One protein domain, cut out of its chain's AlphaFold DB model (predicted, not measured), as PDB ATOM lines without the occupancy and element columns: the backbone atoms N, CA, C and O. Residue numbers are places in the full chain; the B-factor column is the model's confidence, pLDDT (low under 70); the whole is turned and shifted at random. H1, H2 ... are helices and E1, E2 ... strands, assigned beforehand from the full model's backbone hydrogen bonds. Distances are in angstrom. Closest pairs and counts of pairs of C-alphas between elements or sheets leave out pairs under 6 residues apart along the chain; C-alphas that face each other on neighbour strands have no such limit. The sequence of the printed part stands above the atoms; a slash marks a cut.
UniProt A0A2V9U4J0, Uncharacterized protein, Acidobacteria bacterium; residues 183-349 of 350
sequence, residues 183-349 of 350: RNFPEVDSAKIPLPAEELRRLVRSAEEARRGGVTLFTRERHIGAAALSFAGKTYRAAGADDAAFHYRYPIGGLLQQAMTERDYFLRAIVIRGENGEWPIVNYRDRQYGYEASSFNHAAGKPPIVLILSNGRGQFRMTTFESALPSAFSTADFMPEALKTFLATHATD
ATOM      1  N   ARG A 183      13.905 -26.600  58.571       91.56
ATOM      2  CA  ARG A 183      13.205 -26.760  59.849       91.56
ATOM      3  C   ARG A 183      14.064 -26.359  61.045       91.56
ATOM      4  O   ARG A 183      13.505 -25.985  62.068       91.56
ATOM      5  N   ASN A 184      15.385 -26.386  60.882       93.19
ATOM      6  CA  ASN A 184      16.355 -26.043  61.913       93.19
ATOM      7  C   ASN A 184      16.838 -24.589  61.802       93.19
ATOM      8  O   ASN A 184      17.662 -24.162  62.608       93.19
ATOM      9  N   PHE A 185      16.361 -23.818  60.817       96.38
ATOM     10  CA  PHE A 185      16.699 -22.399  60.741       96.38
ATOM     11  C   PHE A 185      16.119 -21.653  61.952       96.38
ATOM     12  O   PHE A 185      14.953 -21.879  62.291       96.38
ATOM     13  N   PRO A 186      16.887 -20.743  62.580       96.94
ATOM     14  CA  PRO A 186      16.419 -19.990  63.735       96.94
ATOM     15  C   PRO A 186      15.128 -19.226  63.441       96.94
ATOM     16  O   PRO A 186      15.055 -18.462  62.475       96.94
ATOM     17  N   GLU A 187      14.123 -19.403  64.297       97.25
ATOM     18  CA  GLU A 187      12.943 -18.542  64.308       97.25
ATOM     19  C   GLU A 187      13.314 -17.177  64.892       97.25
ATOM     20  O   GLU A 187      13.978 -17.086  65.928       97.25
ATOM     21  N   VAL A 188      12.919 -16.105  64.205       96.94
ATOM     22  CA  VAL A 188      13.296 -14.738  64.571       96.94
ATOM     23  C   VAL A 188      12.105 -13.793  64.537       96.94
ATOM     24  O   VAL A 188      11.238 -13.865  63.663       96.94
ATOM     25  N   ASP A 189      12.099 -12.852  65.476       95.88
ATOM     26  CA  ASP A 189      11.179 -11.719  65.448       95.88
ATOM     27  C   ASP A 189      11.488 -10.827  64.242       95.88
ATOM     28  O   ASP A 189      12.654 -10.583  63.921       95.88
ATOM     29  N   SER A 190      10.457 -10.251  63.622       94.69
ATOM     30  CA  SER A 190      10.621  -9.344  62.477       94.69
ATOM     31  C   SER A 190      11.544  -8.154  62.769       94.69
ATOM     32  O   SER A 190      12.246  -7.696  61.875       94.69
ATOM     33  N   ALA A 191      11.594  -7.692  64.022       94.56
ATOM     34  CA  ALA A 191      12.470  -6.610  64.471       94.56
ATOM     35  C   ALA A 191      13.965  -6.984  64.520       94.56
ATOM     36  O   ALA A 191      14.807  -6.093  64.573       94.56
ATOM     37  N   LYS A 192      14.302  -8.283  64.522       95.69
ATOM     38  CA  LYS A 192      15.688  -8.789  64.503       95.69
ATOM     39  C   LYS A 192      16.205  -9.044  63.086       95.69
ATOM     40  O   LYS A 192      17.396  -9.291  62.909       95.69
ATOM     41  N   ILE A 193      15.331  -8.997  62.081       96.69
ATOM     42  CA  ILE A 193      15.727  -9.098  60.677       96.69
ATOM     43  C   ILE A 193      16.415  -7.780  60.291       96.69
ATOM     44  O   ILE A 193      15.856  -6.718  60.568       96.69
ATOM     45  N   PRO A 194      17.596  -7.801  59.641       95.75
ATOM     46  CA  PRO A 194      18.380  -6.599  59.331       95.75
ATOM     47  C   PRO A 194      17.812  -5.811  58.132       95.75
ATOM     48  O   PRO A 194      18.529  -5.424  57.208       95.75
ATOM     49  N   LEU A 195      16.500  -5.573  58.144       96.38
ATOM     50  CA  LEU A 195      15.742  -4.794  57.176       96.38
ATOM     51  C   LEU A 195      14.776  -3.861  57.926       96.38
ATOM     52  O   LEU A 195      14.144  -4.285  58.894       96.38
ATOM     53  N   PRO A 196      14.575  -2.616  57.464       96.56
ATOM     54  CA  PRO A 196      13.457  -1.791  57.900       96.56
ATOM     55  C   PRO A 196      12.124  -2.539  57.769       96.56
ATOM     56  O   PRO A 196      11.878  -3.218  56.768       96.56
ATOM     57  N   ALA A 197      11.223  -2.359  58.738       95.94
ATOM     58  CA  ALA A 197       9.941  -3.069  58.775       95.94
ATOM     59  C   ALA A 197       9.128  -2.910  57.476       95.94
ATOM     60  O   ALA A 197       8.510  -3.864  57.007       95.94
ATOM     61  N   GLU A 198       9.158  -1.727  56.856       96.12
ATOM     62  CA  GLU A 198       8.469  -1.489  55.586       96.12
ATOM     63  C   GLU A 198       9.127  -2.203  54.397       96.12
ATOM     64  O   GLU A 198       8.426  -2.707  53.520       96.12
ATOM     65  N   GLU A 199      10.459  -2.314  54.372       97.31
ATOM     66  CA  GLU A 199      11.162  -3.115  53.361       97.31
ATOM     67  C   GLU A 199      10.786  -4.589  53.491       97.31
ATOM     68  O   GLU A 199      10.388  -5.196  52.500       97.31
ATOM     69  N   LEU A 200      10.804  -5.133  54.711       97.81
ATOM     70  CA  LEU A 200      10.403  -6.515  54.963       97.81
ATOM     71  C   LEU A 200       8.942  -6.769  54.557       97.81
ATOM     72  O   LEU A 200       8.662  -7.743  53.859       97.81
ATOM     73  N   ARG A 201       8.004  -5.885  54.931       96.94
ATOM     74  CA  ARG A 201       6.583  -6.017  54.552       96.94
ATOM     75  C   ARG A 201       6.380  -6.007  53.040       96.94
ATOM     76  O   ARG A 201       5.585  -6.799  52.530       96.94
ATOM     77  N   ARG A 202       7.070  -5.117  52.320       97.50
ATOM     78  CA  ARG A 202       7.019  -5.074  50.851       97.50
ATOM     79  C   ARG A 202       7.614  -6.339  50.246       97.50
ATOM     80  O   ARG A 202       6.991  -6.924  49.370       97.50
ATOM     81  N   LEU A 203       8.749  -6.805  50.761       97.94
ATOM     82  CA  LEU A 203       9.429  -7.992  50.250       97.94
ATOM     83  C   LEU A 203       8.584  -9.265  50.428       97.94
ATOM     84  O   LEU A 203       8.408 -10.022  49.477       97.94
ATOM     85  N   VAL A 204       7.966  -9.453  51.600       97.69
ATOM     86  CA  VAL A 204       7.035 -10.568  51.873       97.69
ATOM     87  C   VAL A 204       5.818 -10.537  50.946       97.69
ATOM     88  O   VAL A 204       5.376 -11.584  50.466       97.69
ATOM     89  N   ARG A 205       5.272  -9.345  50.676       97.50
ATOM     90  CA  ARG A 205       4.149  -9.168  49.745       97.50
ATOM     91  C   ARG A 205       4.559  -9.490  48.310       97.50
ATOM     92  O   ARG A 205       3.841 -10.211  47.629       97.50
ATOM     93  N   SER A 206       5.732  -9.038  47.878       98.25
ATOM     94  CA  SER A 206       6.267  -9.352  46.550       98.25
ATOM     95  C   SER A 206       6.470 -10.854  46.349       98.25
ATOM     96  O   SER A 206       6.123 -11.364  45.286       98.25
ATOM     97  N   ALA A 207       6.968 -11.567  47.365       98.06
ATOM     98  CA  ALA A 207       7.112 -13.024  47.323       98.06
ATOM     99  C   ALA A 207       5.743 -13.733  47.263       98.06
ATOM    100  O   ALA A 207       5.586 -14.724  46.555       98.06
ATOM    101  N   GLU A 208       4.728 -13.205  47.957       97.00
ATOM    102  CA  GLU A 208       3.348 -13.703  47.864       97.00
ATOM    103  C   GLU A 208       2.752 -13.546  46.474       97.00
ATOM    104  O   GLU A 208       2.157 -14.481  45.944       97.00
ATOM    105  N   GLU A 209       2.874 -12.346  45.913       96.94
ATOM    106  CA  GLU A 209       2.360 -12.035  44.587       96.94
ATOM    107  C   GLU A 209       3.034 -12.913  43.535       96.94
ATOM    108  O   GLU A 209       2.346 -13.446  42.670       96.94
ATOM    109  N   ALA A 210       4.347 -13.139  43.660       97.19
ATOM    110  CA  ALA A 210       5.068 -14.077  42.808       97.19
ATOM    111  C   ALA A 210       4.520 -15.502  42.951       97.19
ATOM    112  O   ALA A 210       4.145 -16.102  41.951       97.19
ATOM    113  N   ARG A 211       4.376 -16.016  44.181       95.50
ATOM    114  CA  ARG A 211       3.831 -17.360  44.440       95.50
ATOM    115  C   ARG A 211       2.488 -17.587  43.741       95.50
ATOM    116  O   ARG A 211       2.294 -18.635  43.142       95.50
ATOM    117  N   ARG A 212       1.575 -16.606  43.779       94.06
ATOM    118  CA  ARG A 212       0.250 -16.701  43.129       94.06
ATOM    119  C   ARG A 212       0.327 -16.908  41.610       94.06
ATOM    120  O   ARG A 212      -0.625 -17.424  41.041       94.06
ATOM    121  N   GLY A 213       1.419 -16.490  40.971       91.81
ATOM    122  CA  GLY A 213       1.690 -16.740  39.554       91.81
ATOM    123  C   GLY A 213       2.450 -18.041  39.275       91.81
ATOM    124  O   GLY A 213       2.721 -18.334  38.115       91.81
ATOM    125  N   GLY A 214       2.828 -18.796  40.312       91.56
ATOM    126  CA  GLY A 214       3.551 -20.057  40.185       91.56
ATOM    127  C   GLY A 214       2.687 -21.190  39.642       91.56
ATOM    128  O   GLY A 214       1.465 -21.196  39.801       91.56
ATOM    129  N   VAL A 215       3.338 -22.171  39.023       90.25
ATOM    130  CA  VAL A 215       2.685 -23.340  38.424       90.25
ATOM    131  C   VAL A 215       3.030 -24.571  39.252       90.25
ATOM    132  O   VAL A 215       4.200 -24.893  39.428       90.25
ATOM    133  N   THR A 216       2.020 -25.266  39.765       88.56
ATOM    134  CA  THR A 216       2.211 -26.485  40.560       88.56
ATOM    135  C   THR A 216       1.233 -27.546  40.079       88.56
ATOM    136  O   THR A 216       0.048 -27.519  40.398       88.56
ATOM    137  N   LEU A 217       1.736 -28.451  39.245       86.81
ATOM    138  CA  LEU A 217       0.987 -29.509  38.573       86.81
ATOM    139  C   LEU A 217       1.273 -30.877  39.205       86.81
ATOM    140  O   LEU A 217       0.369 -31.704  39.315       86.81
ATOM    141  N   PHE A 218       2.513 -31.113  39.638       86.56
ATOM    142  CA  PHE A 218       2.970 -32.390  40.188       86.56
ATOM    143  C   PHE A 218       3.830 -32.250  41.457       86.56
ATOM    144  O   PHE A 218       3.876 -33.196  42.243       86.56
ATOM    145  N   THR A 219       4.431 -31.089  41.751       79.00
ATOM    146  CA  THR A 219       5.205 -30.865  42.992       79.00
ATOM    147  C   THR A 219       4.377 -30.209  44.109       79.00
ATOM    148  O   THR A 219       4.563 -29.049  44.467       79.00
ATOM    149  N   ARG A 220       3.449 -30.962  44.711       70.25
ATOM    150  CA  ARG A 220       2.442 -30.418  45.657       70.25
ATOM    151  C   ARG A 220       3.002 -29.605  46.834       70.25
ATOM    152  O   ARG A 220       2.364 -28.653  47.251       70.25
ATOM    153  N   GLU A 221       4.187 -29.937  47.338       74.94
ATOM    154  CA  GLU A 221       4.806 -29.251  48.490       74.94
ATOM    155  C   GLU A 221       5.660 -28.028  48.097       74.94
ATOM    156  O   GLU A 221       6.334 -27.435  48.937       74.94
ATOM    157  N   ARG A 222       5.683 -27.655  46.810       79.50
ATOM    158  CA  ARG A 222       6.614 -26.654  46.261       79.50
ATOM    159  C   ARG A 222       5.910 -25.466  45.615       79.50
ATOM    160  O   ARG A 222       6.476 -24.798  44.752       79.50
ATOM    161  N   HIS A 223       4.691 -25.144  46.029       89.69
ATOM    162  CA  HIS A 223       4.029 -23.929  45.560       89.69
ATOM    163  C   HIS A 223       4.567 -22.689  46.303       89.69
ATOM    164  O   HIS A 223       3.939 -22.144  47.212       89.69
ATOM    165  N   ILE A 224       5.782 -22.268  45.934       93.75
ATOM    166  CA  ILE A 224       6.543 -21.193  46.586       93.75
ATOM    167  C   ILE A 224       6.797 -20.006  45.648       93.75
ATOM    168  O   ILE A 224       6.813 -20.127  44.423       93.75
ATOM    169  N   GLY A 225       7.011 -18.833  46.241       96.19
ATOM    170  CA  GLY A 225       7.467 -17.627  45.553       96.19
ATOM    171  C   GLY A 225       8.608 -16.968  46.312       96.19
ATOM    172  O   GLY A 225       8.683 -17.056  47.540       96.19
ATOM    173  N   ALA A 226       9.493 -16.306  45.575       98.19
ATOM    174  CA  ALA A 226      10.656 -15.631  46.124       98.19
ATOM    175  C   ALA A 226      10.686 -14.160  45.709       98.19
ATOM    176  O   ALA A 226      10.274 -13.798  44.604       98.19
ATOM    177  N   ALA A 227      11.202 -13.313  46.595       98.56
ATOM    178  CA  ALA A 227      11.517 -11.931  46.280       98.56
ATOM    179  C   ALA A 227      12.841 -11.516  46.918       98.56
ATOM    180  O   ALA A 227      13.097 -11.811  48.085       98.56
ATOM    181  N   ALA A 228      13.666 -10.806  46.158       98.38
ATOM    182  CA  ALA A 228      14.959 -10.300  46.586       98.38
ATOM    183  C   ALA A 228      14.966  -8.779  46.664       98.38
ATOM    184  O   ALA A 228      14.335  -8.113  45.847       98.38
ATOM    185  N   LEU A 229      15.720  -8.245  47.620       98.50
ATOM    186  CA  LEU A 229      16.008  -6.823  47.754       98.50
ATOM    187  C   LEU A 229      17.486  -6.580  47.458       98.50
ATOM    188  O   LEU A 229      18.340  -7.173  48.119       98.50
ATOM    189  N   SER A 230      17.796  -5.694  46.513       97.50
ATOM    190  CA  SER A 230      19.179  -5.338  46.189       97.50
ATOM    191  C   SER A 230      19.745  -4.211  47.046       97.50
ATOM    192  O   SER A 230      19.012  -3.468  47.705       97.50
ATOM    193  N   PHE A 231      21.070  -4.043  47.021       95.06
ATOM    194  CA  PHE A 231      21.712  -2.870  47.628       95.06
ATOM    195  C   PHE A 231      21.314  -1.551  46.950       95.06
ATOM    196  O   PHE A 231      21.396  -0.506  47.588       95.06
ATOM    197  N   ALA A 232      20.836  -1.591  45.702       92.62
ATOM    198  CA  ALA A 232      20.281  -0.432  45.003       92.62
ATOM    199  C   ALA A 232      18.812  -0.136  45.380       92.62
ATOM    200  O   ALA A 232      18.214   0.793  44.844       92.62
ATOM    201  N   GLY A 233      18.208  -0.925  46.277       94.50
ATOM    202  CA  GLY A 233      16.816  -0.757  46.710       94.50
ATOM    203  C   GLY A 233      15.776  -1.316  45.733       94.50
ATOM    204  O   GLY A 233      14.578  -1.120  45.939       94.50
ATOM    205  N   LYS A 234      16.207  -2.026  44.684       97.12
ATOM    206  CA  LYS A 234      15.309  -2.683  43.728       97.12
ATOM    207  C   LYS A 234      14.784  -4.001  44.291       97.12
ATOM    208  O   LYS A 234      15.461  -4.667  45.073       97.12
ATOM    209  N   THR A 235      13.567  -4.368  43.888       98.25
ATOM    210  CA  THR A 235      12.949  -5.652  44.240       98.25
ATOM    211  C   THR A 235      12.801  -6.521  42.999       98.25
ATOM    212  O   THR A 235      12.155  -6.106  42.039       98.25
ATOM    213  N   TYR A 236      13.339  -7.734  43.056       98.44
ATOM    214  CA  TYR A 236      13.193  -8.763  42.023       98.44
ATOM    215  C   TYR A 236      12.344  -9.899  42.569       98.44
ATOM    216  O   TYR A 236      12.347 -10.132  43.779       98.44
ATOM    217  N   ARG A 237      11.594 -10.596  41.718       97.94
ATOM    218  CA  ARG A 237      10.701 -11.660  42.186       97.94
ATOM    219  C   ARG A 237      10.484 -12.720  41.125       97.94
ATOM    220  O   ARG A 237      10.382 -12.406  39.945       97.94
ATOM    221  N   ALA A 238      10.333 -13.956  41.569       97.69
ATOM    222  CA  ALA A 238      10.006 -15.069  40.699       97.69
ATOM    223  C   ALA A 238       9.196 -16.119  41.455       97.69
ATOM    224  O   ALA A 238       9.239 -16.215  42.686       97.69
ATOM    225  N   ALA A 239       8.416 -16.874  40.696       95.88
ATOM    226  CA  ALA A 239       7.599 -17.961  41.197       95.88
ATOM    227  C   ALA A 239       8.273 -19.298  40.904       95.88
ATOM    228  O   ALA A 239       8.979 -19.429  39.903       95.88
ATOM    229  N   GLY A 240       8.021 -20.286  41.758       93.75
ATOM    230  CA  GLY A 240       8.297 -21.669  41.417       93.75
ATOM    231  C   GLY A 240       7.359 -22.151  40.314       93.75
ATOM    232  O   GLY A 240       6.182 -21.770  40.294       93.75
ATOM    233  N   ALA A 241       7.858 -22.974  39.395       93.19
ATOM    234  CA  ALA A 241       7.039 -23.497  38.307       93.19
ATOM    235  C   ALA A 241       7.415 -24.928  37.917       93.19
ATOM    236  O   ALA A 241       8.552 -25.207  37.552       93.19
ATOM    237  N   ASP A 242       6.427 -25.814  37.938       90.31
ATOM    238  CA  ASP A 242       6.478 -27.102  37.260       90.31
ATOM    239  C   ASP A 242       6.473 -26.899  35.740       90.31
ATOM    240  O   ASP A 242       5.685 -26.107  35.214       90.31
ATOM    241  N   ASP A 243       7.317 -27.646  35.024       86.00
ATOM    242  CA  ASP A 243       7.308 -27.686  33.564       86.00
ATOM    243  C   ASP A 243       7.033 -29.087  32.992       86.00
ATOM    244  O   ASP A 243       7.019 -30.100  33.692       86.00
ATOM    245  N   ALA A 244       6.787 -29.151  31.681       86.81
ATOM    246  CA  ALA A 244       6.472 -30.400  30.987       86.81
ATOM    247  C   ALA A 244       7.649 -31.394  30.918       86.81
ATOM    248  O   ALA A 244       7.438 -32.549  30.555       86.81
ATOM    249  N   ALA A 245       8.870 -30.965  31.255       82.50
ATOM    250  CA  ALA A 245      10.034 -31.839  31.378       82.50
ATOM    251  C   ALA A 245      10.153 -32.445  32.788       82.50
ATOM    252  O   ALA A 245      11.146 -33.103  33.084       82.50
ATOM    253  N   PHE A 246       9.147 -32.239  33.649       81.56
ATOM    254  CA  PHE A 246       9.133 -32.658  35.051       81.56
ATOM    255  C   PHE A 246      10.239 -32.010  35.892       81.56
ATOM    256  O   PHE A 246      10.527 -32.456  37.004       81.56
ATOM    257  N   HIS A 247      10.832 -30.925  35.386       78.94
ATOM    258  CA  HIS A 247      11.759 -30.115  36.148       78.94
ATOM    259  C   HIS A 247      10.980 -29.072  36.933       78.94
ATOM    260  O   HIS A 247      10.100 -28.379  36.416       78.94
ATOM    261  N   TYR A 248      11.346 -28.933  38.200       84.38
ATOM    262  CA  TYR A 248      10.878 -27.825  39.003       84.38
ATOM    263  C   TYR A 248      11.788 -26.616  38.767       84.38
ATOM    264  O   TYR A 248      12.992 -26.670  39.024       84.38
ATOM    265  N   ARG A 249      11.223 -25.518  38.264       88.00
ATOM    266  CA  ARG A 249      11.920 -24.241  38.095       88.00
ATOM    267  C   ARG A 249      11.938 -23.513  39.425       88.00
ATOM    268  O   ARG A 249      10.896 -23.094  39.927       88.00
ATOM    269  N   TYR A 250      13.131 -23.383  39.990       91.25
ATOM    270  CA  TYR A 250      13.320 -22.807  41.310       91.25
ATOM    271  C   TYR A 250      13.274 -21.267  41.291       91.25
ATOM    272  O   TYR A 250      13.845 -20.641  40.389       91.25
ATOM    273  N   PRO A 251      12.600 -20.631  42.266       95.06
ATOM    274  CA  PRO A 251      12.346 -19.198  42.224       95.06
ATOM    275  C   PRO A 251      13.566 -18.323  42.560       95.06
ATOM    276  O   PRO A 251      13.624 -17.202  42.054       95.06
ATOM    277  N   ILE A 252      14.552 -18.767  43.360       97.19
ATOM    278  CA  ILE A 252      15.759 -17.945  43.596       97.19
ATOM    279  C   ILE A 252      16.569 -17.825  42.301       97.19
ATOM    280  O   ILE A 252      16.973 -16.723  41.933       97.19
ATOM    281  N   GLY A 253      16.729 -18.921  41.555       94.75
ATOM    282  CA  GLY A 253      17.358 -18.879  40.229       94.75
ATOM    283  C   GLY A 253      16.696 -17.858  39.290       94.75
ATOM    284  O   GLY A 253      17.376 -17.017  38.700       94.75
ATOM    285  N   GLY A 254      15.360 -17.861  39.216       94.88
ATOM    286  CA  GLY A 254      14.602 -16.935  38.364       94.88
ATOM    287  C   GLY A 254      14.761 -15.459  38.747       94.88
ATOM    288  O   GLY A 254      14.981 -14.615  37.877       94.88
ATOM    289  N   LEU A 255      14.696 -15.121  40.041       96.56
ATOM    290  CA  LEU A 255      14.874 -13.726  40.469       96.56
ATOM    291  C   LEU A 255      16.321 -13.246  40.314       96.56
ATOM    292  O   LEU A 255      16.541 -12.057  40.089       96.56
ATOM    293  N   LEU A 256      17.303 -14.152  40.399       96.94
ATOM    294  CA  LEU A 256      18.709 -13.814  40.192       96.94
ATOM    295  C   LEU A 256      18.956 -13.522  38.720       96.94
ATOM    296  O   LEU A 256      19.575 -12.514  38.403       96.94
ATOM    297  N   GLN A 257      18.395 -14.334  37.823       95.38
ATOM    298  CA  GLN A 257      18.447 -14.072  36.389       95.38
ATOM    299  C   GLN A 257      17.818 -12.715  36.040       95.38
ATOM    300  O   GLN A 257      18.383 -11.961  35.243       95.38
ATOM    301  N   GLN A 258      16.691 -12.367  36.672       95.94
ATOM    302  CA  GLN A 258      16.082 -11.045  36.523       95.94
ATOM    303  C   GLN A 258      17.043  -9.929  36.979       95.94
ATOM    304  O   GLN A 258      17.304  -9.001  36.216       95.94
ATOM    305  N   ALA A 259      17.611 -10.038  38.185       96.12
ATOM    306  CA  ALA A 259      18.535  -9.044  38.731       96.12
ATOM    307  C   ALA A 259      19.805  -8.882  37.875       96.12
ATOM    308  O   ALA A 259      20.219  -7.766  37.558       96.12
ATOM    309  N   MET A 260      20.389  -9.996  37.431       93.19
ATOM    310  CA  MET A 260      21.595 -10.033  36.601       93.19
ATOM    311  C   MET A 260      21.362  -9.454  35.202       93.19
ATOM    312  O   MET A 260      22.245  -8.786  34.670       93.19
ATOM    313  N   THR A 261      20.166  -9.627  34.629       92.94
ATOM    314  CA  THR A 261      19.788  -8.984  33.354       92.94
ATOM    315  C   THR A 261      19.815  -7.456  33.470       92.94
ATOM    316  O   THR A 261      20.208  -6.761  32.535       92.94
ATOM    317  N   GLU A 262      19.475  -6.925  34.646       93.62
ATOM    318  CA  GLU A 262      19.578  -5.499  34.975       93.62
ATOM    319  C   GLU A 262      20.962  -5.087  35.512       93.62
ATOM    320  O   GLU A 262      21.125  -3.963  35.994       93.62
ATOM    321  N   ARG A 263      21.965  -5.974  35.436       91.69
ATOM    322  CA  ARG A 263      23.327  -5.777  35.967       91.69
ATOM    323  C   ARG A 263      23.364  -5.468  37.473       91.69
ATOM    324  O   ARG A 263      24.266  -4.788  37.984       91.69
ATOM    325  N   ASP A 264      22.379  -5.971  38.213       93.94
ATOM    326  CA  ASP A 264      22.278  -5.815  39.658       93.94
ATOM    327  C   ASP A 264      22.721  -7.079  40.400       93.94
ATOM    328  O   ASP A 264      21.932  -7.955  40.741       93.94
ATOM    329  N   TYR A 265      24.027  -7.163  40.640       93.31
ATOM    330  CA  TYR A 265      24.683  -8.365  41.155       93.31
ATOM    331  C   TYR A 265      24.750  -8.456  42.685       93.31
ATOM    332  O   TYR A 265      25.196  -9.471  43.209       93.31
ATOM    333  N   PHE A 266      24.343  -7.407  43.411       95.31
ATOM    334  CA  PHE A 266      24.527  -7.325  44.862       95.31
ATOM    335  C   PHE A 266      23.187  -7.271  45.586       95.31
ATOM    336  O   PHE A 266      22.480  -6.255  45.559       95.31
ATOM    337  N   LEU A 267      22.864  -8.345  46.302       97.25
ATOM    338  CA  LEU A 267      21.600  -8.493  47.016       97.25
ATOM    339  C   LEU A 267      21.777  -8.381  48.530       97.25
ATOM    340  O   LEU A 267      22.809  -8.743  49.068       97.25
ATOM    341  N   ARG A 268      20.772  -7.871  49.240       97.62
ATOM    342  CA  ARG A 268      20.767  -7.767  50.710       97.62
ATOM    343  C   ARG A 268      20.040  -8.938  51.354       97.62
ATOM    344  O   ARG A 268      20.499  -9.491  52.348       97.62
ATOM    345  N   ALA A 269      18.880  -9.286  50.808       98.50
ATOM    346  CA  ALA A 269      18.010 -10.300  51.380       98.50
ATOM    347  C   ALA A 269      17.151 -10.963  50.308       98.50
ATOM    348  O   ALA A 269      16.790 -10.325  49.317       98.50
ATOM    349  N   ILE A 270      16.778 -12.213  50.560       98.69
ATOM    350  CA  ILE A 270      15.816 -12.978  49.774       98.69
ATOM    351  C   ILE A 270      14.770 -13.550  50.728       98.69
ATOM    352  O   ILE A 270      15.102 -14.268  51.671       98.69
ATOM    353  N   VAL A 271      13.502 -13.228  50.482       98.50
ATOM    354  CA  VAL A 271      12.353 -13.808  51.182       98.50
ATOM    355  C   VAL A 271      11.746 -14.901  50.322       98.50
ATOM    356  O   VAL A 271      11.392 -14.647  49.172       98.50
ATOM    357  N   ILE A 272      11.559 -16.079  50.908       97.81
ATOM    358  CA  ILE A 272      10.785 -17.180  50.336       97.81
ATOM    359  C   ILE A 272       9.469 -17.301  51.091       97.81
ATOM    360  O   ILE A 272       9.424 -17.209  52.324       97.81
ATOM    361  N   ARG A 273       8.391 -17.530  50.348       95.25
ATOM    362  CA  ARG A 273       7.055 -17.725  50.897       95.25
ATOM    363  C   ARG A 273       6.378 -18.945  50.286       95.25
ATOM    364  O   ARG A 273       6.284 -19.048  49.066       95.25
ATOM    365  N   GLY A 274       5.870 -19.815  51.156       91.00
ATOM    366  CA  GLY A 274       4.992 -20.931  50.803       91.00
ATOM    367  C   GLY A 274       3.515 -20.587  50.977       91.00
ATOM    368  O   GLY A 274       3.122 -19.410  50.967       91.00
ATOM    369  N   GLU A 275       2.685 -21.613  51.136       89.12
ATOM    370  CA  GLU A 275       1.273 -21.427  51.454       89.12
ATOM    371  C   GLU A 275       1.067 -20.786  52.834       89.12
ATOM    372  O   GLU A 275       1.951 -20.744  53.692       89.12
ATOM    373  N   ASN A 276      -0.116 -20.207  53.047       90.38
ATOM    374  CA  ASN A 276      -0.399 -19.499  54.288       90.38
ATOM    375  C   ASN A 276      -0.480 -20.466  55.481       90.38
ATOM    376  O   ASN A 276      -1.422 -21.245  55.604       90.38
ATOM    377  N   GLY A 277       0.441 -20.316  56.427       90.75
ATOM    378  CA  GLY A 277       0.609 -21.198  57.576       90.75
ATOM    379  C   GLY A 277       1.655 -22.291  57.375       90.75
ATOM    380  O   GLY A 277       1.928 -23.010  58.332       90.75
ATOM    381  N   GLU A 278       2.264 -22.387  56.194       90.69
ATOM    382  CA  GLU A 278       3.259 -23.408  55.879       90.69
ATOM    383  C   GLU A 278       4.660 -22.811  55.771       90.69
ATOM    384  O   GLU A 278       4.865 -21.728  55.220       90.69
ATOM    385  N   TRP A 279       5.649 -23.529  56.300       93.81
ATOM    386  CA  TRP A 279       7.047 -23.167  56.100       93.81
ATOM    387  C   TRP A 279       7.487 -23.592  54.695       93.81
ATOM    388  O   TRP A 279       7.367 -24.775  54.377       93.81
ATOM    389  N   PRO A 280       8.013 -22.676  53.861       93.38
ATOM    390  CA  PRO A 280       8.497 -23.047  52.540       93.38
ATOM    391  C   PRO A 280       9.710 -23.978  52.630       93.38
ATOM    392  O   PRO A 280      10.559 -23.826  53.511       93.38
ATOM    393  N   ILE A 281       9.802 -24.895  51.670       90.19
ATOM    394  CA  ILE A 281      10.970 -25.747  51.433       90.19
ATOM    395  C   ILE A 281      11.856 -25.059  50.390       90.19
ATOM    396  O   ILE A 281      11.349 -24.538  49.397       90.19
ATOM    397  N   VAL A 282      13.171 -25.043  50.610       91.62
ATOM    398  CA  VAL A 282      14.158 -24.421  49.723       91.62
ATOM    399  C   VAL A 282      15.220 -25.456  49.372       91.62
ATOM    400  O   VAL A 282      16.151 -25.700  50.138       91.62
ATOM    401  N   ASN A 283      15.106 -26.038  48.183       90.44
ATOM    402  CA  ASN A 283      16.054 -27.030  47.684       90.44
ATOM    403  C   ASN A 283      17.503 -26.541  47.691       90.44
ATOM    404  O   ASN A 283      17.780 -25.347  47.542       90.44
ATOM    405  N   TYR A 284      18.436 -27.482  47.816       92.69
ATOM    406  CA  TYR A 284      19.856 -27.165  47.876       92.69
ATOM    407  C   TYR A 284      20.349 -26.512  46.582       92.69
ATOM    408  O   TYR A 284      21.181 -25.611  46.656       92.69
ATOM    409  N   ARG A 285      19.779 -26.852  45.418       90.69
ATOM    410  CA  ARG A 285      20.020 -26.144  44.150       90.69
ATOM    411  C   ARG A 285      19.650 -24.660  44.213       90.69
ATOM    412  O   ARG A 285      20.424 -23.819  43.769       90.69
ATOM    413  N   ASP A 286      18.515 -24.313  44.815       92.06
ATOM    414  CA  ASP A 286      18.099 -22.909  44.947       92.06
ATOM    415  C   ASP A 286      18.983 -22.156  45.954       92.06
ATOM    416  O   ASP A 286      19.358 -20.998  45.749       92.06
ATOM    417  N   ARG A 287      19.416 -22.854  47.013       94.56
ATOM    418  CA  ARG A 287      20.420 -22.333  47.950       94.56
ATOM    419  C   ARG A 287      21.782 -22.145  47.300       94.56
ATOM    420  O   ARG A 287      22.461 -21.190  47.649       94.56
ATOM    421  N   GLN A 288      22.169 -23.006  46.360       93.69
ATOM    422  CA  GLN A 288      23.415 -22.875  45.609       93.69
ATOM    423  C   GLN A 288      23.412 -21.601  44.766       93.69
ATOM    424  O   GLN A 288      24.411 -20.888  44.757       93.69
ATOM    425  N   TYR A 289      22.291 -21.271  44.117       93.94
ATOM    426  CA  TYR A 289      22.171 -20.005  43.393       93.94
ATOM    427  C   TYR A 289      22.317 -18.797  44.327       93.94
ATOM    428  O   TYR A 289      23.057 -17.861  44.026       93.94
ATOM    429  N   GLY A 290      21.656 -18.829  45.488       95.50
ATOM    430  CA  GLY A 290      21.796 -17.773  46.492       95.50
ATOM    431  C   GLY A 290      23.200 -17.683  47.101       95.50
ATOM    432  O   GLY A 290      23.694 -16.578  47.309       95.50
ATOM    433  N   TYR A 291      23.866 -18.818  47.341       94.81
ATOM    434  CA  TYR A 291      25.250 -18.881  47.823       94.81
ATOM    435  C   TYR A 291      26.217 -18.274  46.806       94.81
ATOM    436  O   TYR A 291      27.030 -17.426  47.167       94.81
ATOM    437  N   GLU A 292      26.072 -18.632  45.527       93.00
ATOM    438  CA  GLU A 292      26.873 -18.077  44.435       93.00
ATOM    439  C   GLU A 292      26.733 -16.550  44.376       93.00
ATOM    440  O   GLU A 292      27.728 -15.832  44.429       93.00
ATOM    441  N   ALA A 293      25.502 -16.034  44.390       94.31
ATOM    442  CA  ALA A 293      25.263 -14.592  44.427       94.31
ATOM    443  C   ALA A 293      25.803 -13.929  45.712       94.31
ATOM    444  O   ALA A 293      26.304 -12.806  45.673       94.31
ATOM    445  N   SER A 294      25.740 -14.614  46.859       95.31
ATOM    446  CA  SER A 294      26.289 -14.109  48.124       95.31
ATOM    447  C   SER A 294      27.818 -14.035  48.085       95.31
ATOM    448  O   SER A 294      28.405 -13.095  48.620       95.31
ATOM    449  N   SER A 295      28.487 -14.946  47.372       92.75
ATOM    450  CA  SER A 295      29.940 -14.887  47.169       92.75
ATOM    451  C   SER A 295      30.381 -13.595  46.459       92.75
ATOM    452  O   SER A 295      31.451 -13.057  46.751       92.75
ATOM    453  N   PHE A 296      29.519 -13.010  45.615       93.69
ATOM    454  CA  PHE A 296      29.798 -11.732  44.953       93.69
ATOM    455  C   PHE A 296      29.748 -10.573  45.953       93.69
ATOM    456  O   PHE A 296      30.567  -9.655  45.873       93.69
ATOM    457  N   ASN A 297      28.832 -10.620  46.930       94.06
ATOM    458  CA  ASN A 297      28.831  -9.670  48.041       94.06
ATOM    459  C   ASN A 297      30.147  -9.741  48.817       94.06
ATOM    460  O   ASN A 297      30.761  -8.697  49.029       94.06
ATOM    461  N   HIS A 298      30.597 -10.945  49.190       91.81
ATOM    462  CA  HIS A 298      31.861 -11.137  49.913       91.81
ATOM    463  C   HIS A 298      33.051 -10.580  49.139       91.81
ATOM    464  O   HIS A 298      33.817  -9.788  49.685       91.81
ATOM    465  N   ALA A 299      33.162 -10.917  47.851       90.44
ATOM    466  CA  ALA A 299      34.224 -10.416  46.981       90.44
ATOM    467  C   ALA A 299      34.229  -8.877  46.871       90.44
ATOM    468  O   ALA A 299      35.283  -8.271  46.685       90.44
ATOM    469  N   ALA A 300      33.068  -8.238  47.033       90.12
ATOM    470  CA  ALA A 300      32.905  -6.785  47.044       90.12
ATOM    471  C   ALA A 300      32.879  -6.155  48.456       90.12
ATOM    472  O   ALA A 300      32.543  -4.974  48.586       90.12
ATOM    473  N   GLY A 301      33.187  -6.912  49.517       92.25
ATOM    474  CA  GLY A 301      33.205  -6.424  50.904       92.25
ATOM    475  C   GLY A 301      31.827  -6.073  51.483       92.25
ATOM    476  O   GLY A 301      31.727  -5.243  52.388       92.25
ATOM    477  N   LYS A 302      30.749  -6.654  50.949       94.06
ATOM    478  CA  LYS A 302      29.366  -6.469  51.414       94.06
ATOM    479  C   LYS A 302      28.937  -7.617  52.339       94.06
ATOM    480  O   LYS A 302      29.460  -8.720  52.214       94.06
ATOM    481  N   PRO A 303      27.957  -7.391  53.237       95.62
ATOM    482  CA  PRO A 303      27.382  -8.458  54.050       95.62
ATOM    483  C   PRO A 303      26.804  -9.621  53.221       95.62
ATOM    484  O   PRO A 303      26.316  -9.384  52.110       95.62
ATOM    485  N   PRO A 304      26.771 -10.844  53.781       96.06
ATOM    486  CA  PRO A 304      26.064 -11.978  53.193       96.06
ATOM    487  C   PRO A 304      24.601 -11.680  52.873       96.06
ATOM    488  O   PRO A 304      23.941 -10.916  53.586       96.06
ATOM    489  N   ILE A 305      24.068 -12.341  51.848       97.88
ATOM    490  CA  ILE A 305      22.635 -12.293  51.562       97.88
ATOM    491  C   ILE A 305      21.883 -13.037  52.671       97.88
ATOM    492  O   ILE A 305      22.128 -14.217  52.941       97.88
ATOM    493  N   VAL A 306      20.916 -12.358  53.283       98.00
ATOM    494  CA  VAL A 306      20.038 -12.962  54.291       98.00
ATOM    495  C   VAL A 306      18.946 -13.785  53.605       98.00
ATOM    496  O   VAL A 306      18.193 -13.260  52.785       98.00
ATOM    497  N   LEU A 307      18.827 -15.062  53.969       98.44
ATOM    498  CA  LEU A 307      17.732 -15.939  53.560       98.44
ATOM    499  C   LEU A 307      16.635 -15.903  54.627       98.44
ATOM    500  O   LEU A 307      16.870 -16.245  55.787       98.44
ATOM    501  N   ILE A 308      15.431 -15.501  54.228       98.44
ATOM    502  CA  ILE A 308      14.279 -15.336  55.114       98.44
ATOM    503  C   ILE A 308      13.155 -16.247  54.626       98.44
ATOM    504  O   ILE A 308      12.666 -16.098  53.510       98.44
ATOM    505  N   LEU A 309      12.693 -17.160  55.473       98.12
ATOM    506  CA  LEU A 309      11.493 -17.948  55.217       98.12
ATOM    507  C   LEU A 309      10.322 -17.309  55.950       98.12
ATOM    508  O   LEU A 309      10.408 -17.057  57.151       98.12
ATOM    509  N   SER A 310       9.222 -17.064  55.243       97.06
ATOM    510  CA  SER A 310       7.976 -16.594  55.844       97.06
ATOM    511  C   SER A 310       6.881 -17.636  55.684       97.06
ATOM    512  O   SER A 310       6.613 -18.091  54.571       97.06
ATOM    513  N   ASN A 311       6.190 -17.942  56.782       94.62
ATOM    514  CA  ASN A 311       5.010 -18.804  56.748       94.62
ATOM    515  C   ASN A 311       3.704 -18.054  56.425       94.62
ATOM    516  O   ASN A 311       2.616 -18.603  56.562       94.62
ATOM    517  N   GLY A 312       3.772 -16.764  56.080       90.19
ATOM    518  CA  GLY A 312       2.594 -15.945  55.773       90.19
ATOM    519  C   GLY A 312       1.769 -15.475  56.979       90.19
ATOM    520  O   GLY A 312       0.882 -14.645  56.796       90.19
ATOM    521  N   ARG A 313       2.085 -15.909  58.208       92.88
ATOM    522  CA  ARG A 313       1.402 -15.499  59.455       92.88
ATOM    523  C   ARG A 313       2.216 -14.518  60.302       92.88
ATOM    524  O   ARG A 313       1.996 -14.389  61.501       92.88
ATOM    525  N   GLY A 314       3.176 -13.832  59.681       91.69
ATOM    526  CA  GLY A 314       4.073 -12.899  60.368       91.69
ATOM    527  C   GLY A 314       5.169 -13.573  61.199       91.69
ATOM    528  O   GLY A 314       5.824 -12.888  61.978       91.69
ATOM    529  N   GLN A 315       5.378 -14.882  61.029       96.50
ATOM    530  CA  GLN A 315       6.495 -15.614  61.627       96.50
ATOM    531  C   GLN A 315       7.597 -15.815  60.586       96.50
ATOM    532  O   GLN A 315       7.320 -15.996  59.391       96.50
ATOM    533  N   PHE A 316       8.845 -15.783  61.053       98.00
ATOM    534  CA  PHE A 316      10.020 -15.831  60.198       98.00
ATOM    535  C   PHE A 316      11.043 -16.831  60.714       98.00
ATOM    536  O   PHE A 316      11.289 -16.911  61.916       98.00
ATOM    537  N   ARG A 317      11.680 -17.533  59.780       98.12
ATOM    538  CA  ARG A 317      12.978 -18.168  60.001       98.12
ATOM    539  C   ARG A 317      14.022 -17.433  59.193       98.12
ATOM    540  O   ARG A 317      13.734 -17.007  58.076       98.12
ATOM    541  N   MET A 318      15.212 -17.264  59.749       97.56
ATOM    542  CA  MET A 318      16.258 -16.472  59.112       97.56
ATOM    543  C   MET A 318      17.620 -17.127  59.257       97.56
ATOM    544  O   MET A 318      17.975 -17.636  60.315       97.56
ATOM    545  N   THR A 319      18.392 -17.063  58.181       97.56
ATOM    546  CA  THR A 319      19.779 -17.519  58.114       97.56
ATOM    547  C   THR A 319      20.510 -16.753  56.999       97.56
ATOM    548  O   THR A 319      19.978 -15.781  56.459       97.56
ATOM    549  N   THR A 320      21.716 -17.173  56.633       96.94
ATOM    550  CA  THR A 320      22.406 -16.746  55.403       96.94
ATOM    551  C   THR A 320      22.588 -17.940  54.471       96.94
ATOM    552  O   THR A 320      22.470 -19.087  54.911       96.94
ATOM    553  N   PHE A 321      22.881 -17.713  53.189       94.75
ATOM    554  CA  PHE A 321      23.114 -18.829  52.263       94.75
ATOM    555  C   PHE A 321      24.338 -19.670  52.637       94.75
ATOM    556  O   PHE A 321      24.310 -20.881  52.464       94.75
ATOM    557  N   GLU A 322      25.364 -19.066  53.230       91.75
ATOM    558  CA  GLU A 322      26.556 -19.762  53.725       91.75
ATOM    559  C   GLU A 322      26.223 -20.692  54.889       91.75
ATOM    560  O   GLU A 322      26.732 -21.805  54.965       91.75
ATOM    561  N   SER A 323      25.328 -20.263  55.779       93.69
ATOM    562  CA  SER A 323      24.875 -21.095  56.897       93.69
ATOM    563  C   SER A 323      23.856 -22.150  56.451       93.69
ATOM    564  O   SER A 323      23.771 -23.223  57.041       93.69
ATOM    565  N   ALA A 324      23.067 -21.859  55.412       93.31
ATOM    566  CA  ALA A 324      22.083 -22.780  54.842       93.31
ATOM    567  C   ALA A 324      22.697 -23.828  53.898       93.31
ATOM    568  O   ALA A 324      22.050 -24.834  53.596       93.31
ATOM    569  N   LEU A 325      23.910 -23.574  53.411       90.00
ATOM    570  CA  LEU A 325      24.676 -24.439  52.524       90.00
ATOM    571  C   LEU A 325      26.160 -24.358  52.925       90.00
ATOM    572  O   LEU A 325      26.973 -23.785  52.200       90.00
ATOM    573  N   PRO A 326      26.534 -24.899  54.098       86.38
ATOM    574  CA  PRO A 326      27.913 -24.847  54.553       86.38
ATOM    575  C   PRO A 326      28.802 -25.592  53.565       86.38
ATOM    576  O   PRO A 326      28.384 -26.598  52.968       86.38
ATOM    577  N   SER A 327      30.031 -25.095  53.403       76.62
ATOM    578  CA  SER A 327      31.040 -25.748  52.566       76.62
ATOM    579  C   SER A 327      30.596 -25.929  51.106       76.62
ATOM    580  O   SER A 327      31.036 -26.854  50.423       76.62
ATOM    581  N   ALA A 328      29.669 -25.089  50.633       80.44
ATOM    582  CA  ALA A 328      29.249 -25.112  49.242       80.44
ATOM    583  C   ALA A 328      30.408 -24.742  48.327       80.44
ATOM    584  O   ALA A 328      31.216 -23.871  48.642       80.44
ATOM    585  N   PHE A 329      30.430 -25.375  47.165       76.88
ATOM    586  CA  PHE A 329      31.316 -24.999  46.080       76.88
ATOM    587  C   PHE A 329      30.755 -23.763  45.363       76.88
ATOM    588  O   PHE A 329      29.566 -23.750  45.048       76.88
ATOM    589  N   SER A 330      31.566 -22.739  45.091       80.19
ATOM    590  CA  SER A 330      31.162 -21.569  44.290       80.19
ATOM    591  C   SER A 330      32.219 -21.135  43.288       80.19
ATOM    592  O   SER A 330      33.397 -21.452  43.441       80.19
ATOM    593  N   THR A 331      31.823 -20.341  42.293       82.38
ATOM    594  CA  THR A 331      32.760 -19.752  41.317       82.38
ATOM    595  C   THR A 331      33.828 -18.904  41.998       82.38
ATOM    596  O   THR A 331      34.970 -18.879  41.540       82.38
ATOM    597  N   ALA A 332      33.504 -18.268  43.128       83.25
ATOM    598  CA  ALA A 332      34.485 -17.560  43.946       83.25
ATOM    599  C   ALA A 332      35.613 -18.473  44.466       83.25
ATOM    600  O   ALA A 332      36.738 -18.004  44.623       83.25
ATOM    601  N   ASP A 333      35.336 -19.761  44.688       78.94
ATOM    602  CA  ASP A 333      36.310 -20.728  45.200       78.94
ATOM    603  C   ASP A 333      37.183 -21.322  44.085       78.94
ATOM    604  O   ASP A 333      38.401 -21.418  44.244       78.94
ATOM    605  N   PHE A 334      36.590 -21.723  42.950       78.31
ATOM    606  CA  PHE A 334      37.324 -22.441  41.890       78.31
ATOM    607  C   PHE A 334      37.748 -21.578  40.694       78.31
ATOM    608  O   PHE A 334      38.660 -21.965  39.963       78.31
ATOM    609  N   MET A 335      37.151 -20.397  40.502       85.31
ATOM    610  CA  MET A 335      37.557 -19.406  39.491       85.31
ATOM    611  C   MET A 335      37.631 -17.975  40.067       85.31
ATOM    612  O   MET A 335      37.031 -17.046  39.510       85.31
ATOM    613  N   PRO A 336      38.409 -17.741  41.143       87.38
ATOM    614  CA  PRO A 336      38.462 -16.444  41.826       87.38
ATOM    615  C   PRO A 336      38.863 -15.276  40.909       87.38
ATOM    616  O   PRO A 336      38.279 -14.194  40.981       87.38
ATOM    617  N   GLU A 337      39.818 -15.478  39.994       90.06
ATOM    618  CA  GLU A 337      40.261 -14.425  39.066       90.06
ATOM    619  C   GLU A 337      39.212 -14.088  37.994       90.06
ATOM    620  O   GLU A 337      39.112 -12.930  37.571       90.06
ATOM    621  N   ALA A 338      38.391 -15.063  37.584       90.50
ATOM    622  CA  ALA A 338      37.294 -14.818  36.650       90.50
ATOM    623  C   ALA A 338      36.215 -13.956  37.315       90.50
ATOM    624  O   ALA A 338      35.802 -12.947  36.743       90.50
ATOM    625  N   LEU A 339      35.836 -14.288  38.556       91.50
ATOM    626  CA  LEU A 339      34.905 -13.480  39.341       91.50
ATOM    627  C   LEU A 339      35.441 -12.060  39.560       91.50
ATOM    628  O   LEU A 339      34.732 -11.082  39.339       91.50
ATOM    629  N   LYS A 340      36.711 -11.925  39.948       91.19
ATOM    630  CA  LYS A 340      37.352 -10.619  40.149       91.19
ATOM    631  C   LYS A 340      37.325  -9.766  38.880       91.19
ATOM    632  O   LYS A 340      36.970  -8.591  38.940       91.19
ATOM    633  N   THR A 341      37.660 -10.359  37.734       92.19
ATOM    634  CA  THR A 341      37.606  -9.688  36.425       92.19
ATOM    635  C   THR A 341      36.181  -9.267  36.069       92.19
ATOM    636  O   THR A 341      35.949  -8.131  35.648       92.19
ATOM    637  N   PHE A 342      35.213 -10.158  36.279       92.44
ATOM    638  CA  PHE A 342      33.799  -9.877  36.064       92.44
ATOM    639  C   PHE A 342      33.322  -8.690  36.915       92.44
ATOM    640  O   PHE A 342      32.788  -7.724  36.377       92.44
ATOM    641  N   LEU A 343      33.579  -8.700  38.225       90.75
ATOM    642  CA  LEU A 343      33.154  -7.614  39.112       90.75
ATOM    643  C   LEU A 343      33.848  -6.288  38.778       90.75
ATOM    644  O   LEU A 343      33.198  -5.245  38.799       90.75
ATOM    645  N   ALA A 344      35.136  -6.312  38.422       88.88
ATOM    646  CA  ALA A 344      35.873  -5.110  38.034       88.88
ATOM    647  C   ALA A 344      35.308  -4.463  36.758       88.88
ATOM    648  O   ALA A 344      35.118  -3.250  36.716       88.88
ATOM    649  N   THR A 345      34.994  -5.269  35.741       86.06
ATOM    650  CA  THR A 345      34.447  -4.785  34.458       86.06
ATOM    651  C   THR A 345      33.008  -4.282  34.558       86.06
ATOM    652  O   THR A 345      32.588  -3.479  33.733       86.06
ATOM    653  N   HIS A 346      32.258  -4.712  35.573       80.94
ATOM    654  CA  HIS A 346      30.860  -4.319  35.771       80.94
ATOM    655  C   HIS A 346      30.671  -3.252  36.860       80.94
ATOM    656  O   HIS A 346      29.564  -2.743  37.039       80.94
ATOM    657  N   ALA A 347      31.735  -2.891  37.583       68.50
ATOM    658  CA  ALA A 347      31.729  -1.793  38.546       68.50
ATOM    659  C   ALA A 347      31.783  -0.409  37.874       68.50
ATOM    660  O   ALA A 347      31.310   0.559  38.458       68.50
ATOM    661  N   THR A 348      32.339  -0.310  36.662       53.09
ATOM    662  CA  THR A 348      32.522   0.953  35.923       53.09
ATOM    663  C   THR A 348      31.256   1.496  35.258       53.09
ATOM    664  O   THR A 348      31.246   2.653  34.852       53.09
ATOM    665  N   ASP A 349      30.191   0.695  35.185       46.28
ATOM    666  CA  ASP A 349      28.909   1.057  34.560       46.28
ATOM    667  C   ASP A 349      27.843   1.499  35.591       46.28
ATOM    668  O   ASP A 349      26.642   1.428  35.313       46.28
TER     669      ASP A 349
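This is residues 183 to 349 of the 350 residues of an uncharacterized protein of Acidobacteria bacterium (UniProt A0A2V9U4J0). A twisted five-stranded sheet forms the core, with H1 slanting across one face and H2 and H3 over the other; H5 and H6 lie off the sheet, where H5 packs on residues 292 to 299 of H3. The 167 printed residues hold six named helices and five named strands, in the order H1 E1 E2 H2 E3 H3 E4 E5 H4 H5 H6. The sheet's order is E2 E1 E3 E4 E5, mixed, and the class is mixed, helices and strands. The whole is compact, with a radius of gyration of the C-alphas of 15.4 A and spans of 43 by 42 by 30 A.

The strands are E1, residues 225 to 230, 17.0 A; E2, residues 235 to 239; E3, residues 267 to 273, 17.7 A; E4, residues 306 to 310; and E5, residues 316 to 320. The helices are H1, residues 197 to 212, 22.9 A; H2, residues 251 to 261, 15.4 A; H3, residues 284 to 299, 22.1 A; H4, residues 321 to 324; H5, residues 331 to 334; and H6, residues 336 to 347, 16.5 A. C-alpha 197 is at (9.941, -3.069, 58.775) and C-alpha 347 at (31.729, -1.793, 38.546).

E1 and E2 form an antiparallel hairpin, with N 228 and O 236 2.8 A apart. E1 and E3 are antiparallel, with N 227 and O 271 2.9 A apart. E3 and E4 are parallel, with N 270 and O 306 2.8 A apart. E4 and E5 form an antiparallel hairpin, with N 307 and O 319 2.8 A apart. H1 is on one face at a height over the sheet of 7.1 A and H2 on the opposite face at 6.9 A, three layers, helices on both faces of a sheet; H3 and H4 are on the same face as H2. E3, H3, E4 form a strand-helix-strand unit, two parallel neighbour strands with a helix between them in the chain; E2, H2, E3 form a split one, with E1 between its strands. Both crossovers are right-handed. H3, the hub, touches H2, closest C-alphas Ile 252 and Asp 286 at 5.7 A; H4, Tyr 291 and Phe 321 at 4.9 A; and H5, Ser 295 and Ala 332 at 6.2 A. H3 and H6 only just touch, with 3 pairs of C-alphas within 8 A, the closest Ala 299 and Lys 340 at 7.5 A. Every O i to N i+4 pair is within hydrogen-bond range in H1, H2 and H6, and 10 of 12 in H3; H4 and H5 are too short for one.

The C-alphas farthest apart, of Phe 218 and Thr 348, are 44.8 A apart. The printed part has no cut. The links H1 to E1 and E2 to H2 are long. Residues 347 to 349 have pLDDT under 70.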